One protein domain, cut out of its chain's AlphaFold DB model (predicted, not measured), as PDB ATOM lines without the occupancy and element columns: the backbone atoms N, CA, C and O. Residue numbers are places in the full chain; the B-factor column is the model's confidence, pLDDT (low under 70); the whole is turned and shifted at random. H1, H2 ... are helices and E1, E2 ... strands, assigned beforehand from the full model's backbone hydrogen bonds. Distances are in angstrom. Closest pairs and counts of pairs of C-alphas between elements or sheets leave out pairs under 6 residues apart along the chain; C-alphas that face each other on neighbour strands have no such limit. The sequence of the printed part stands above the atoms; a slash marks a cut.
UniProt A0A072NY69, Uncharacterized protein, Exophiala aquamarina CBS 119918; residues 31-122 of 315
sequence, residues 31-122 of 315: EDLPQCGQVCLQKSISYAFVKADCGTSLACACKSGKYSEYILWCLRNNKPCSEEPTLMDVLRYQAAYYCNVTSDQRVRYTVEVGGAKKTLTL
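This is residues 31 to 122 of the 315 residues of an uncharacterized protein of Exophiala aquamarina CBS 119918 (UniProt A0A072NY69). The longest helix, H1, runs through the middle of a small helical body, with H3 along one side of it and a two-stranded hairpin, E1 and E2, on the opposite side, E1 being the nearer strand. H4 folds back beside H3 as a helical hairpin, and short H2 crosses near the last turns of H1. The 92 printed residues hold four named helices, then two antiparallel strands in the order E1 - E2; the class is mostly helix. The whole is compact, with a radius of gyration of the C-alphas of 12.5 A and spans of 35 by 27 by 22 A.

H1, residues 35 to 51, touches H2, residues 58 to 63, with residues 45 to 49 alone, about perpendicular at 84 degrees; the closest C-alphas, of Ala 48 and Ala 61, are 5.3 A apart. H1 touches H3, residues 66 to 77, opposite ways at a tilt only just steep, 35.4 degrees; the C-alphas of Ala 48 and Tyr 67 are closest, at 5.1 A. H3 and H4, residues 86 to 98, form a helical hairpin and only just touch, with 3 pairs of C-alphas within 8 A, closest Leu 75 and Leu 87 at 6.5 A. In these four helices every O i to N i+4 pair is within hydrogen-bond range. E1, residues 108 to 113, and E2, residues 116 to 121, form an antiparallel hairpin, with N 111 and O 118 at 2.8 A. The closest C-alphas of H1 and E1, Ser 46 and Val 111, are 6.6 A apart; H1 and E2 are apart.

H1 begins at C-alpha 35 (-8.879, 8.603, 15.447) and is 23.9 A long; H3 is 16.4 A and H4 16.1 A. E2 ends at C-alpha 121 (-9.232, -4.967, 1.169).

The C-alphas farthest apart, of Pro 85 and Gly 114, are 36.7 A apart. The printed part has no cut and no long link. Residues 101 to 122 have pLDDT under 70.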
ATOM      1  N   GLU A  31      -4.918   0.918  12.826       83.25
ATOM      2  CA  GLU A  31      -5.540   1.008  14.142       83.25
ATOM      3  C   GLU A  31      -4.699   1.818  15.133       83.25
ATOM      4  O   GLU A  31      -5.251   2.379  16.079       83.25
ATOM      5  N   ASP A  32      -3.388   1.921  14.891       84.31
ATOM      6  CA  ASP A  32      -2.461   2.669  15.743       84.31
ATOM      7  C   ASP A  32      -2.547   4.184  15.494       84.31
ATOM      8  O   ASP A  32      -2.118   4.975  16.334       84.31
ATOM      9  N   LEU A  33      -3.113   4.607  14.356       86.06
ATOM     10  CA  LEU A  33      -3.294   6.022  14.041       86.06
ATOM     11  C   LEU A  33      -4.273   6.677  15.019       86.06
ATOM     12  O   LEU A  33      -5.268   6.061  15.411       86.06
ATOM     13  N   PRO A  34      -4.091   7.971  15.326       89.31
ATOM     14  CA  PRO A  34      -5.099   8.721  16.057       89.31
ATOM     15  C   PRO A  34      -6.428   8.690  15.297       89.31
ATOM     16  O   PRO A  34      -6.465   8.709  14.064       89.31
ATOM     17  N   GLN A  35      -7.540   8.709  16.032       89.69
ATOM     18  CA  GLN A  35      -8.879   8.603  15.447       89.69
ATOM     19  C   GLN A  35      -9.144   9.671  14.369       89.69
ATOM     20  O   GLN A  35      -9.775   9.381  13.353       89.69
ATOM     21  N   CYS A  36      -8.604  10.885  14.530       90.50
ATOM     22  CA  CYS A  36      -8.685  11.931  13.506       90.50
ATOM     23  C   CYS A  36      -7.973  11.539  12.196       90.50
ATOM     24  O   CYS A  36      -8.489  11.816  11.114       90.50
ATOM     25  N   GLY A  37      -6.842  10.832  12.275       89.88
ATOM     26  CA  GLY A  37      -6.092  10.341  11.121       89.88
ATOM     27  C   GLY A  37      -6.837   9.219  10.409       89.88
ATOM     28  O   GLY A  37      -6.993   9.262   9.189       89.88
ATOM     29  N   GLN A  38      -7.397   8.276  11.174       88.69
ATOM     30  CA  GLN A  38      -8.225   7.190  10.643       88.69
ATOM     31  C   GLN A  38      -9.439   7.722   9.867       88.69
ATOM     32  O   GLN A  38      -9.684   7.325   8.725       88.69
ATOM     33  N   VAL A  39     -10.174   8.670  10.460       89.06
ATOM     34  CA  VAL A  39     -11.348   9.294   9.830       89.06
ATOM     35  C   VAL A  39     -10.949  10.062   8.572       89.06
ATOM     36  O   VAL A  39     -11.623   9.947   7.547       89.06
ATOM     37  N   CYS A  40      -9.852  10.822   8.618       91.25
ATOM     38  CA  CYS A  40      -9.388  11.560   7.451       91.25
ATOM     39  C   CYS A  40      -8.961  10.637   6.313       91.25
ATOM     40  O   CYS A  40      -9.379  10.863   5.178       91.25
ATOM     41  N   LEU A  41      -8.225   9.562   6.592       88.12
ATOM     42  CA  LEU A  41      -7.854   8.557   5.594       88.12
ATOM     43  C   LEU A  41      -9.091   7.939   4.918       88.12
ATOM     44  O   LEU A  41      -9.166   7.909   3.688       88.12
ATOM     45  N   GLN A  42     -10.095   7.528   5.701       85.31
ATOM     46  CA  GLN A  42     -11.339   6.949   5.174       85.31
ATOM     47  C   GLN A  42     -12.172   7.950   4.359       85.31
ATOM     48  O   GLN A  42     -12.681   7.617   3.284       85.31
ATOM     49  N   LYS A  43     -12.308   9.200   4.818       85.75
ATOM     50  CA  LYS A  43     -13.029  10.231   4.052       85.75
ATOM     51  C   LYS A  43     -12.316  10.565   2.745       85.75
ATOM     52  O   LYS A  43     -12.971  10.701   1.717       85.75
ATOM     53  N   SER A  44     -10.986  10.633   2.773       86.06
ATOM     54  CA  SER A  44     -10.164  10.926   1.592       86.06
ATOM     55  C   SER A  44     -10.320   9.873   0.509       86.06
ATOM     56  O   SER A  44     -10.392  10.210  -0.669       86.06
ATOM     57  N   ILE A  45     -10.430   8.599   0.897       80.88
ATOM     58  CA  ILE A  45     -10.630   7.496  -0.046       80.88
ATOM     59  C   ILE A  45     -11.985   7.610  -0.743       80.88
ATOM     60  O   ILE A  45     -12.074   7.530  -1.965       80.88
ATOM     61  N   SER A  46     -13.029   7.888   0.038       80.44
ATOM     62  CA  SER A  46     -14.395   8.024  -0.462       80.44
ATOM     63  C   SER A  46     -14.501   9.235  -1.387       80.44
ATOM     64  O   SER A  46     -15.092   9.157  -2.461       80.44
ATOM     65  N   TYR A  47     -13.852  10.340  -1.007       83.38
ATOM     66  CA  TYR A  47     -13.738  11.530  -1.839       83.38
ATOM     67  C   TYR A  47     -13.024  11.228  -3.159       83.38
ATOM     68  O   TYR A  47     -13.526  11.596  -4.216       83.38
ATOM     69  N   ALA A  48     -11.891  10.524  -3.120       82.50
ATOM     70  CA  ALA A  48     -11.132  10.177  -4.316       82.50
ATOM     71  C   ALA A  48     -11.907   9.243  -5.256       82.50
ATOM     72  O   ALA A  48     -11.869   9.444  -6.465       82.50
ATOM     73  N   PHE A  49     -12.670   8.278  -4.740       80.50
ATOM     74  CA  PHE A  49     -13.516   7.423  -5.578       80.50
ATOM     75  C   PHE A  49     -14.570   8.199  -6.356       80.50
ATOM     76  O   PHE A  49     -14.775   7.927  -7.535       80.50
ATOM     77  N   VAL A  50     -15.193   9.184  -5.712       80.06
ATOM     78  CA  VAL A  50     -16.230  10.010  -6.336       80.06
ATOM     79  C   VAL A  50     -15.631  11.087  -7.240       80.06
ATOM     80  O   VAL A  50     -16.217  11.424  -8.259       80.06
ATOM     81  N   LYS A  51     -14.492  11.678  -6.866       81.81
ATOM     82  CA  LYS A  51     -13.936  12.857  -7.551       81.81
ATOM     83  C   LYS A  51     -12.885  12.553  -8.603       81.81
ATOM     84  O   LYS A  51     -12.644  13.411  -9.445       81.81
ATOM     85  N   ALA A  52     -12.244  11.395  -8.534       79.50
ATOM     86  CA  ALA A  52     -11.257  10.968  -9.516       79.50
ATOM     87  C   ALA A  52     -11.772   9.858 -10.440       79.50
ATOM     88  O   ALA A  52     -10.968   9.252 -11.143       79.50
ATOM     89  N   ASP A  53     -13.075   9.551 -10.396       80.75
ATOM     90  CA  ASP A  53     -13.714   8.478 -11.171       80.75
ATOM     91  C   ASP A  53     -12.992   7.124 -11.053       80.75
ATOM     92  O   ASP A  53     -12.990   6.287 -11.953       80.75
ATOM     93  N   CYS A  54     -12.379   6.881  -9.893       72.12
ATOM     94  CA  CYS A  54     -11.573   5.692  -9.639       72.12
ATOM     95  C   CYS A  54     -12.403   4.441  -9.310       72.12
ATOM     96  O   CYS A  54     -11.837   3.379  -9.023       72.12
ATOM     97  N   GLY A  55     -13.736   4.547  -9.310       77.69
ATOM     98  CA  GLY A  55     -14.629   3.475  -8.883       77.69
ATOM     99  C   GLY A  55     -14.290   3.035  -7.460       77.69
ATOM    100  O   GLY A  55     -14.290   3.850  -6.551       77.69
ATOM    101  N   THR A  56     -13.959   1.759  -7.261       72.81
ATOM    102  CA  THR A  56     -13.494   1.219  -5.967       72.81
ATOM    103  C   THR A  56     -11.996   0.894  -5.946       72.81
ATOM    104  O   THR A  56     -11.520   0.239  -5.018       72.81
ATOM    105  N   SER A  57     -11.241   1.309  -6.969       76.94
ATOM    106  CA  SER A  57      -9.816   0.994  -7.106       76.94
ATOM    107  C   SER A  57      -8.965   1.927  -6.256       76.94
ATOM    108  O   SER A  57      -8.746   3.089  -6.613       76.94
ATOM    109  N   LEU A  58      -8.432   1.422  -5.139       74.94
ATOM    110  CA  LEU A  58      -7.538   2.228  -4.315       74.94
ATOM    111  C   LEU A  58      -6.254   2.615  -5.048       74.94
ATOM    112  O   LEU A  58      -5.789   3.738  -4.899       74.94
ATOM    113  N   ALA A  59      -5.700   1.732  -5.880       78.62
ATOM    114  CA  ALA A  59      -4.510   2.063  -6.661       78.62
ATOM    115  C   ALA A  59      -4.742   3.301  -7.546       78.62
ATOM    116  O   ALA A  59      -3.852   4.140  -7.677       78.62
ATOM    117  N   CYS A  60      -5.946   3.450  -8.111       80.81
ATOM    118  CA  CYS A  60      -6.335   4.664  -8.822       80.81
ATOM    119  C   CYS A  60      -6.474   5.853  -7.864       80.81
ATOM    120  O   CYS A  60      -5.874   6.899  -8.105       80.81
ATOM    121  N   ALA A  61      -7.194   5.696  -6.748       81.75
ATOM    122  CA  ALA A  61      -7.400   6.777  -5.785       81.75
ATOM    123  C   ALA A  61      -6.069   7.321  -5.235       81.75
ATOM    124  O   ALA A  61      -5.853   8.532  -5.246       81.75
ATOM    125  N   CYS A  62      -5.133   6.448  -4.868       82.38
ATOM    126  CA  CYS A  62      -3.791   6.812  -4.418       82.38
ATOM    127  C   CYS A  62      -2.948   7.508  -5.495       82.38
ATOM    128  O   CYS A  62      -2.106   8.337  -5.162       82.38
ATOM    129  N   LYS A  63      -3.190   7.227  -6.783       83.56
ATOM    130  CA  LYS A  63      -2.551   7.935  -7.907       83.56
ATOM    131  C   LYS A  63      -3.247   9.248  -8.271       83.56
ATOM    132  O   LYS A  63      -2.650  10.079  -8.944       83.56
ATOM    133  N   SER A  64      -4.494   9.448  -7.844       80.81
ATOM    134  CA  SER A  64      -5.369  10.498  -8.378       80.81
ATOM    135  C   SER A  64      -5.032  11.937  -7.978       80.81
ATOM    136  O   SER A  64      -5.721  12.850  -8.425       80.81
ATOM    137  N   GLY A  65      -4.045  12.183  -7.107       81.69
ATOM    138  CA  GLY A  65      -3.742  13.509  -6.539       81.69
ATOM    139  C   GLY A  65      -4.844  14.074  -5.620       81.69
ATOM    140  O   GLY A  65      -4.554  14.679  -4.591       81.69
ATOM    141  N   LYS A  66      -6.118  13.795  -5.917       85.31
ATOM    142  CA  LYS A  66      -7.309  14.175  -5.148       85.31
ATOM    143  C   LYS A  66      -7.351  13.535  -3.778       85.31
ATOM    144  O   LYS A  66      -7.770  14.177  -2.820       85.31
ATOM    145  N   TYR A  67      -6.861  12.306  -3.672       84.75
ATOM    146  CA  TYR A  67      -6.685  11.653  -2.385       84.75
ATOM    147  C   TYR A  67      -5.703  12.419  -1.482       84.75
ATOM    148  O   TYR A  67      -6.055  12.756  -0.352       84.75
ATOM    149  N   SER A  68      -4.510  12.760  -1.990       86.25
ATOM    150  CA  SER A  68      -3.481  13.496  -1.238       86.25
ATOM    151  C   SER A  68      -3.878  14.940  -0.911       86.25
ATOM    152  O   SER A  68      -3.565  15.441   0.166       86.25
ATOM    153  N   GLU A  69      -4.602  15.613  -1.808       88.25
ATOM    154  CA  GLU A  69      -5.140  16.952  -1.541       88.25
ATOM    155  C   GLU A  69      -6.163  16.908  -0.399       88.25
ATOM    156  O   GLU A  69      -6.088  17.697   0.548       88.25
ATOM    157  N   TYR A  70      -7.101  15.958  -0.459       90.56
ATOM    158  CA  TYR A  70      -8.178  15.878   0.520       90.56
ATOM    159  C   TYR A  70      -7.694  15.399   1.889       90.56
ATOM    160  O   TYR A  70      -8.140  15.939   2.901       90.56
ATOM    161  N   ILE A  71      -6.766  14.437   1.953       91.56
ATOM    162  CA  ILE A  71      -6.214  13.993   3.240       91.56
ATOM    163  C   ILE A  71      -5.494  15.136   3.947       91.56
ATOM    164  O   ILE A  71      -5.755  15.375   5.124       91.56
ATOM    165  N   LEU A  72      -4.665  15.901   3.231       92.38
ATOM    166  CA  LEU A  72      -3.956  17.039   3.804       92.38
ATOM    167  C   LEU A  72      -4.936  18.105   4.306       92.38
ATOM    168  O   LEU A  72      -4.780  18.618   5.415       92.38
ATOM    169  N   TRP A  73      -5.963  18.412   3.510       93.56
ATOM    170  CA  TRP A  73      -7.024  19.337   3.902       93.56
ATOM    171  C   TRP A  73      -7.779  18.847   5.146       93.56
ATOM    172  O   TRP A  73      -7.992  19.613   6.083       93.56
ATOM    173  N   CYS A  74      -8.135  17.561   5.196       94.31
ATOM    174  CA  CYS A  74      -8.843  16.978   6.327       94.31
ATOM    175  C   CYS A  74      -8.001  17.027   7.604       94.31
ATOM    176  O   CYS A  74      -8.505  17.457   8.640       94.31
ATOM    177  N   LEU A  75      -6.724  16.641   7.540       93.75
ATOM    178  CA  LEU A  75      -5.843  16.642   8.708       93.75
ATOM    179  C   LEU A  75      -5.630  18.059   9.246       93.75
ATOM    180  O   LEU A  75      -5.769  18.276  10.444       93.75
ATOM    181  N   ARG A  76      -5.399  19.046   8.370       93.25
ATOM    182  CA  ARG A  76      -5.231  20.453   8.781       93.25
ATOM    183  C   ARG A  76      -6.462  21.050   9.458       93.25
ATOM    184  O   ARG A  76      -6.312  21.948  10.279       93.25
ATOM    185  N   ASN A  77      -7.651  20.549   9.139       92.56
ATOM    186  CA  ASN A  77      -8.906  21.063   9.686       92.56
ATOM    187  C   ASN A  77      -9.427  20.270  10.893       92.56
ATOM    188  O   ASN A  77     -10.419  20.677  11.491       92.56
ATOM    189  N   ASN A  78      -8.790  19.155  11.268       89.06
ATOM    190  CA  ASN A  78      -9.220  18.330  12.396       89.06
ATOM    191  C   ASN A  78      -8.137  18.280  13.476       89.06
ATOM    192  O   ASN A  78      -7.117  17.612  13.320       89.06
ATOM    193  N   LYS A  79      -8.380  18.936  14.614       87.19
ATOM    194  CA  LYS A  79      -7.532  18.789  15.806       87.19
ATOM    195  C   LYS A  79      -7.746  17.415  16.465       87.19
ATOM    196  O   LYS A  79      -8.876  16.925  16.463       87.19
ATOM    197  N   PRO A  80      -6.701  16.791  17.042       85.75
ATOM    198  CA  PRO A  80      -5.308  17.260  17.136       85.75
ATOM    199  C   PRO A  80      -4.441  16.952  15.898       85.75
ATOM    200  O   PRO A  80      -3.271  17.313  15.871       85.75
ATOM    201  N   CYS A  81      -4.985  16.316  14.855       88.56
ATOM    202  CA  CYS A  81      -4.227  15.914  13.660       88.56
ATOM    203  C   CYS A  81      -3.647  17.073  12.833       88.56
ATOM    204  O   CYS A  81      -2.793  16.835  11.983       88.56
ATOM    205  N   SER A  82      -4.091  18.309  13.061       90.44
ATOM    206  CA  SER A  82      -3.521  19.500  12.429       90.44
ATOM    207  C   SER A  82      -2.167  19.911  13.014       90.44
ATOM    208  O   SER A  82      -1.497  20.767  12.443       90.44
ATOM    209  N   GLU A  83      -1.803  19.374  14.182       88.00
ATOM    210  CA  GLU A  83      -0.613  19.755  14.942       88.00
ATOM    211  C   GLU A  83       0.536  18.764  14.692       88.00
ATOM    212  O   GLU A  83       0.332  17.556  14.540       88.00
ATOM    213  N   GLU A  84       1.761  19.283  14.646       85.44
ATOM    214  CA  GLU A  84       2.979  18.468  14.587       85.44
ATOM    215  C   GLU A  84       3.223  17.774  15.942       85.44
ATOM    216  O   GLU A  84       2.961  18.383  16.983       85.44
ATOM    217  N   PRO A  85       3.737  16.527  15.972       85.44
ATOM    218  CA  PRO A  85       4.206  15.717  14.835       85.44
ATOM    219  C   PRO A  85       3.101  14.900  14.143       85.44
ATOM    220  O   PRO A  85       3.331  14.284  13.102       85.44
ATOM    221  N   THR A  86       1.892  14.893  14.708       85.62
ATOM    222  CA  THR A  86       0.782  14.023  14.294       85.62
ATOM    223  C   THR A  86       0.444  14.163  12.813       85.62
ATOM    224  O   THR A  86       0.230  13.162  12.131       85.62
ATOM    225  N   LEU A  87       0.419  15.397  12.299       89.31
ATOM    226  CA  LEU A  87       0.171  15.671  10.884       89.31
ATOM    227  C   LEU A  87       1.139  14.892   9.981       89.31
ATOM    228  O   LEU A  87       0.710  14.192   9.060       89.31
ATOM    229  N   MET A  88       2.439  14.997  10.257       88.94
ATOM    230  CA  MET A  88       3.484  14.367   9.453       88.94
ATOM    231  C   MET A  88       3.524  12.856   9.629       88.94
ATOM    232  O   MET A  88       3.740  12.147   8.645       88.94
ATOM    233  N   ASP A  89       3.255  12.349  10.830       88.12
ATOM    234  CA  ASP A  89       3.209  10.908  11.079       88.12
ATOM    235  C   ASP A  89       2.059  10.239  10.309       88.12
ATOM    236  O   ASP A  89       2.253   9.194   9.683       88.12
ATOM    237  N   VAL A  90       0.876  10.869  10.253       87.75
ATOM    238  CA  VAL A  90      -0.256  10.352   9.461       87.75
ATOM    239  C   VAL A  90       0.048  10.393   7.958       87.75
ATOM    240  O   VAL A  90      -0.260   9.439   7.240       87.75
ATOM    241  N   LEU A  91       0.679  11.464   7.463       89.38
ATOM    242  CA  LEU A  91       1.081  11.565   6.053       89.38
ATOM    243  C   LEU A  91       2.171  10.545   5.690       89.38
ATOM    244  O   LEU A  91       2.127   9.943   4.614       89.38
ATOM    245  N   ARG A  92       3.127  10.297   6.592       87.31
ATOM    246  CA  ARG A  92       4.155   9.266   6.406       87.31
ATOM    247  C   ARG A  92       3.528   7.876   6.368       87.31
ATOM    248  O   ARG A  92       3.852   7.110   5.463       87.31
ATOM    249  N   TYR A  93       2.595   7.573   7.273       86.69
ATOM    250  CA  TYR A  93       1.843   6.317   7.242       86.69
ATOM    251  C   TYR A  93       1.101   6.125   5.913       86.69
ATOM    252  O   TYR A  93       1.162   5.059   5.297       86.69
ATOM    253  N   GLN A  94       0.429   7.177   5.439       86.31
ATOM    254  CA  GLN A  94      -0.301   7.151   4.177       86.31
ATOM    255  C   GLN A  94       0.610   6.788   2.995       86.31
ATOM    256  O   GLN A  94       0.252   5.933   2.182       86.31
ATOM    257  N   ALA A  95       1.783   7.416   2.905       83.00
ATOM    258  CA  ALA A  95       2.740   7.166   1.833       83.00
ATOM    259  C   ALA A  95       3.417   5.787   1.944       83.00
ATOM    260  O   ALA A  95       3.591   5.112   0.933       83.00
ATOM    261  N   ALA A  96       3.791   5.371   3.158       79.00
ATOM    262  CA  ALA A  96       4.570   4.156   3.388       79.00
ATOM    263  C   ALA A  96       3.729   2.871   3.350       79.00
ATOM    264  O   ALA A  96       4.202   1.859   2.832       79.00
ATOM    265  N   TYR A  97       2.494   2.922   3.861       77.69
ATOM    266  CA  TYR A  97       1.654   1.738   4.065       77.69
ATOM    267  C   TYR A  97       0.338   1.815   3.299       77.69
ATOM    268  O   TYR A  97       0.003   0.890   2.566       77.69
ATOM    269  N   TYR A  98      -0.410   2.914   3.433       74.12
ATOM    270  CA  TYR A  98      -1.796   2.961   2.950       74.12
ATOM    271  C   TYR A  98      -1.916   2.989   1.420       74.12
ATOM    272  O   TYR A  98      -2.801   2.358   0.855       74.12
ATOM    273  N   CYS A  99      -1.028   3.718   0.743       78.62
ATOM    274  CA  CYS A  99      -0.973   3.788  -0.719       78.62
ATOM    275  C   CYS A  99       0.124   2.914  -1.336       78.62
ATOM    276  O   CYS A  99       0.363   2.981  -2.544       78.62
ATOM    277  N   ASN A 100       0.786   2.094  -0.522       75.81
ATOM    278  CA  ASN A 100       1.854   1.229  -0.978       75.81
ATOM    279  C   ASN A 100       1.323  -0.181  -1.266       75.81
ATOM    280  O   ASN A 100       0.982  -0.931  -0.360       75.81
ATOM    281  N   VAL A 101       1.299  -0.558  -2.544       65.00
ATOM    282  CA  VAL A 101       0.851  -1.886  -3.001       65.00
ATOM    283  C   VAL A 101       1.773  -3.031  -2.572       65.00
ATOM    284  O   VAL A 101       1.375  -4.191  -2.643       65.00
ATOM    285  N   THR A 102       3.005  -2.728  -2.151       65.69
ATOM    286  CA  THR A 102       3.954  -3.726  -1.635       65.69
ATOM    287  C   THR A 102       3.896  -3.858  -0.120       65.69
ATOM    288  O   THR A 102       4.652  -4.645   0.441       65.69
ATOM    289  N   SER A 103       3.058  -3.061   0.546       64.75
ATOM    290  CA  SER A 103       2.825  -3.186   1.976       64.75
ATOM    291  C   SER A 103       2.045  -4.469   2.253       64.75
ATOM    292  O   SER A 103       1.028  -4.754   1.622       64.75
ATOM    293  N   ASP A 104       2.521  -5.237   3.218       58.75
ATOM    294  CA  ASP A 104       1.871  -6.413   3.796       58.75
ATOM    295  C   ASP A 104       0.633  -6.049   4.638       58.75
ATOM    296  O   ASP A 104      -0.175  -6.913   4.993       58.75
ATOM    297  N   GLN A 105       0.428  -4.754   4.903       56.09
ATOM    298  CA  GLN A 105      -0.794  -4.228   5.500       56.09
ATOM    299  C   GLN A 105      -1.981  -4.420   4.552       56.09
ATOM    300  O   GLN A 105      -2.241  -3.611   3.658       56.09
ATOM    301  N   ARG A 106      -2.774  -5.463   4.810       58.50
ATOM    302  CA  ARG A 106      -4.111  -5.620   4.229       58.50
ATOM    303  C   ARG A 106      -5.063  -4.615   4.862       58.50
ATOM    304  O   ARG A 106      -5.869  -4.959   5.725       58.50
ATOM    305  N   VAL A 107      -4.963  -3.352   4.459       60.91
ATOM    306  CA  VAL A 107      -5.878  -2.322   4.945       60.91
ATOM    307  C   VAL A 107      -7.280  -2.656   4.444       60.91
ATOM    308  O   VAL A 107      -7.527  -2.747   3.240       60.91
ATOM    309  N   ARG A 108      -8.214  -2.853   5.373       63.84
ATOM    310  CA  ARG A 108      -9.633  -3.028   5.058       63.84
ATOM    311  C   ARG A 108     -10.328  -1.698   5.273       63.84
ATOM    312  O   ARG A 108     -10.266  -1.134   6.361       63.84
ATOM    313  N   TYR A 109     -10.990  -1.189   4.249       64.94
ATOM    314  CA  TYR A 109     -11.746   0.050   4.336       64.94
ATOM    315  C   TYR A 109     -13.175  -0.195   3.870       64.94
ATOM    316  O   TYR A 109     -13.418  -0.799   2.828       64.94
ATOM    317  N   THR A 110     -14.137   0.246   4.672       63.03
ATOM    318  CA  THR A 110     -15.556   0.132   4.338       63.03
ATOM    319  C   THR A 110     -16.007   1.434   3.703       63.03
ATOM    320  O   THR A 110     -15.952   2.483   4.337       63.03
ATOM    321  N   VAL A 111     -16.446   1.364   2.451       66.44
ATOM    322  CA  VAL A 111     -17.089   2.471   1.743       66.44
ATOM    323  C   VAL A 111     -18.571   2.208   1.605       66.44
ATOM    324  O   VAL A 111     -18.989   1.070   1.423       66.44
ATOM    325  N   GLU A 112     -19.373   3.260   1.655       63.66
ATOM    326  CA  GLU A 112     -20.787   3.173   1.319       63.66
ATOM    327  C   GLU A 112     -20.973   3.633  -0.127       63.66
ATOM    328  O   GLU A 112     -20.714   4.789  -0.458       63.66
ATOM    329  N   VAL A 113     -21.366   2.716  -1.010       63.84
ATOM    330  CA  VAL A 113     -21.607   3.006  -2.429       63.84
ATOM    331  C   VAL A 113     -23.061   2.674  -2.724       63.84
ATOM    332  O   VAL A 113     -23.449   1.508  -2.685       63.84
ATOM    333  N   GLY A 114     -23.871   3.701  -2.992       63.06
ATOM    334  CA  GLY A 114     -25.298   3.534  -3.289       63.06
ATOM    335  C   GLY A 114     -26.120   2.971  -2.123       63.06
ATOM    336  O   GLY A 114     -27.029   2.185  -2.356       63.06
ATOM    337  N   GLY A 115     -25.778   3.316  -0.875       65.38
ATOM    338  CA  GLY A 115     -26.462   2.829   0.334       65.38
ATOM    339  C   GLY A 115     -26.016   1.442   0.818       65.38
ATOM    340  O   GLY A 115     -26.460   0.988   1.870       65.38
ATOM    341  N   ALA A 116     -25.120   0.768   0.089       60.84
ATOM    342  CA  ALA A 116     -24.533  -0.505   0.498       60.84
ATOM    343  C   ALA A 116     -23.109  -0.307   1.037       60.84
ATOM    344  O   ALA A 116     -22.264   0.311   0.382       60.84
ATOM    345  N   LYS A 117     -22.821  -0.882   2.209       66.75
ATOM    346  CA  LYS A 117     -21.471  -0.914   2.785       66.75
ATOM    347  C   LYS A 117     -20.641  -1.992   2.088       66.75
ATOM    348  O   LYS A 117     -20.904  -3.179   2.236       66.75
ATOM    349  N   LYS A 118     -19.610  -1.587   1.353       64.38
ATOM    350  CA  LYS A 118     -18.610  -2.468   0.746       64.38
ATOM    351  C   LYS A 118     -17.300  -2.358   1.503       64.38
ATOM    352  O   LYS A 118     -16.697  -1.290   1.544       64.38
ATOM    353  N   THR A 119     -16.831  -3.467   2.063       68.44
ATOM    354  CA  THR A 119     -15.472  -3.558   2.601       68.44
ATOM    355  C   THR A 119     -14.516  -3.938   1.485       68.44
ATOM    356  O   THR A 119     -14.614  -5.010   0.896       68.44
ATOM    357  N   LEU A 120     -13.583  -3.047   1.197       64.69
ATOM    358  CA  LEU A 120     -12.515  -3.235   0.234       64.69
ATOM    359  C   LEU A 120     -11.241  -3.555   1.011       64.69
ATOM    360  O   LEU A 120     -10.962  -2.941   2.036       64.69
ATOM    361  N   THR A 121     -10.504  -4.562   0.561       60.44
ATOM    362  CA  THR A 121      -9.232  -4.967   1.169       60.44
ATOM    363  C   THR A 121      -8.133  -4.664   0.164       60.44
ATOM    364  O   THR A 121      -8.250  -5.079  -0.987       60.44
ATOM    365  N   LEU A 122      -7.084  -3.941   0.567       57.53
ATOM    366  CA  LEU A 122      -5.843  -3.947  -0.207       57.53
ATOM    367  C   LEU A 122      -5.250  -5.345  -0.098       57.53
ATOM    368  O   LEU A 122      -4.761  -5.726   0.962       57.53
TER     369      LEU A 122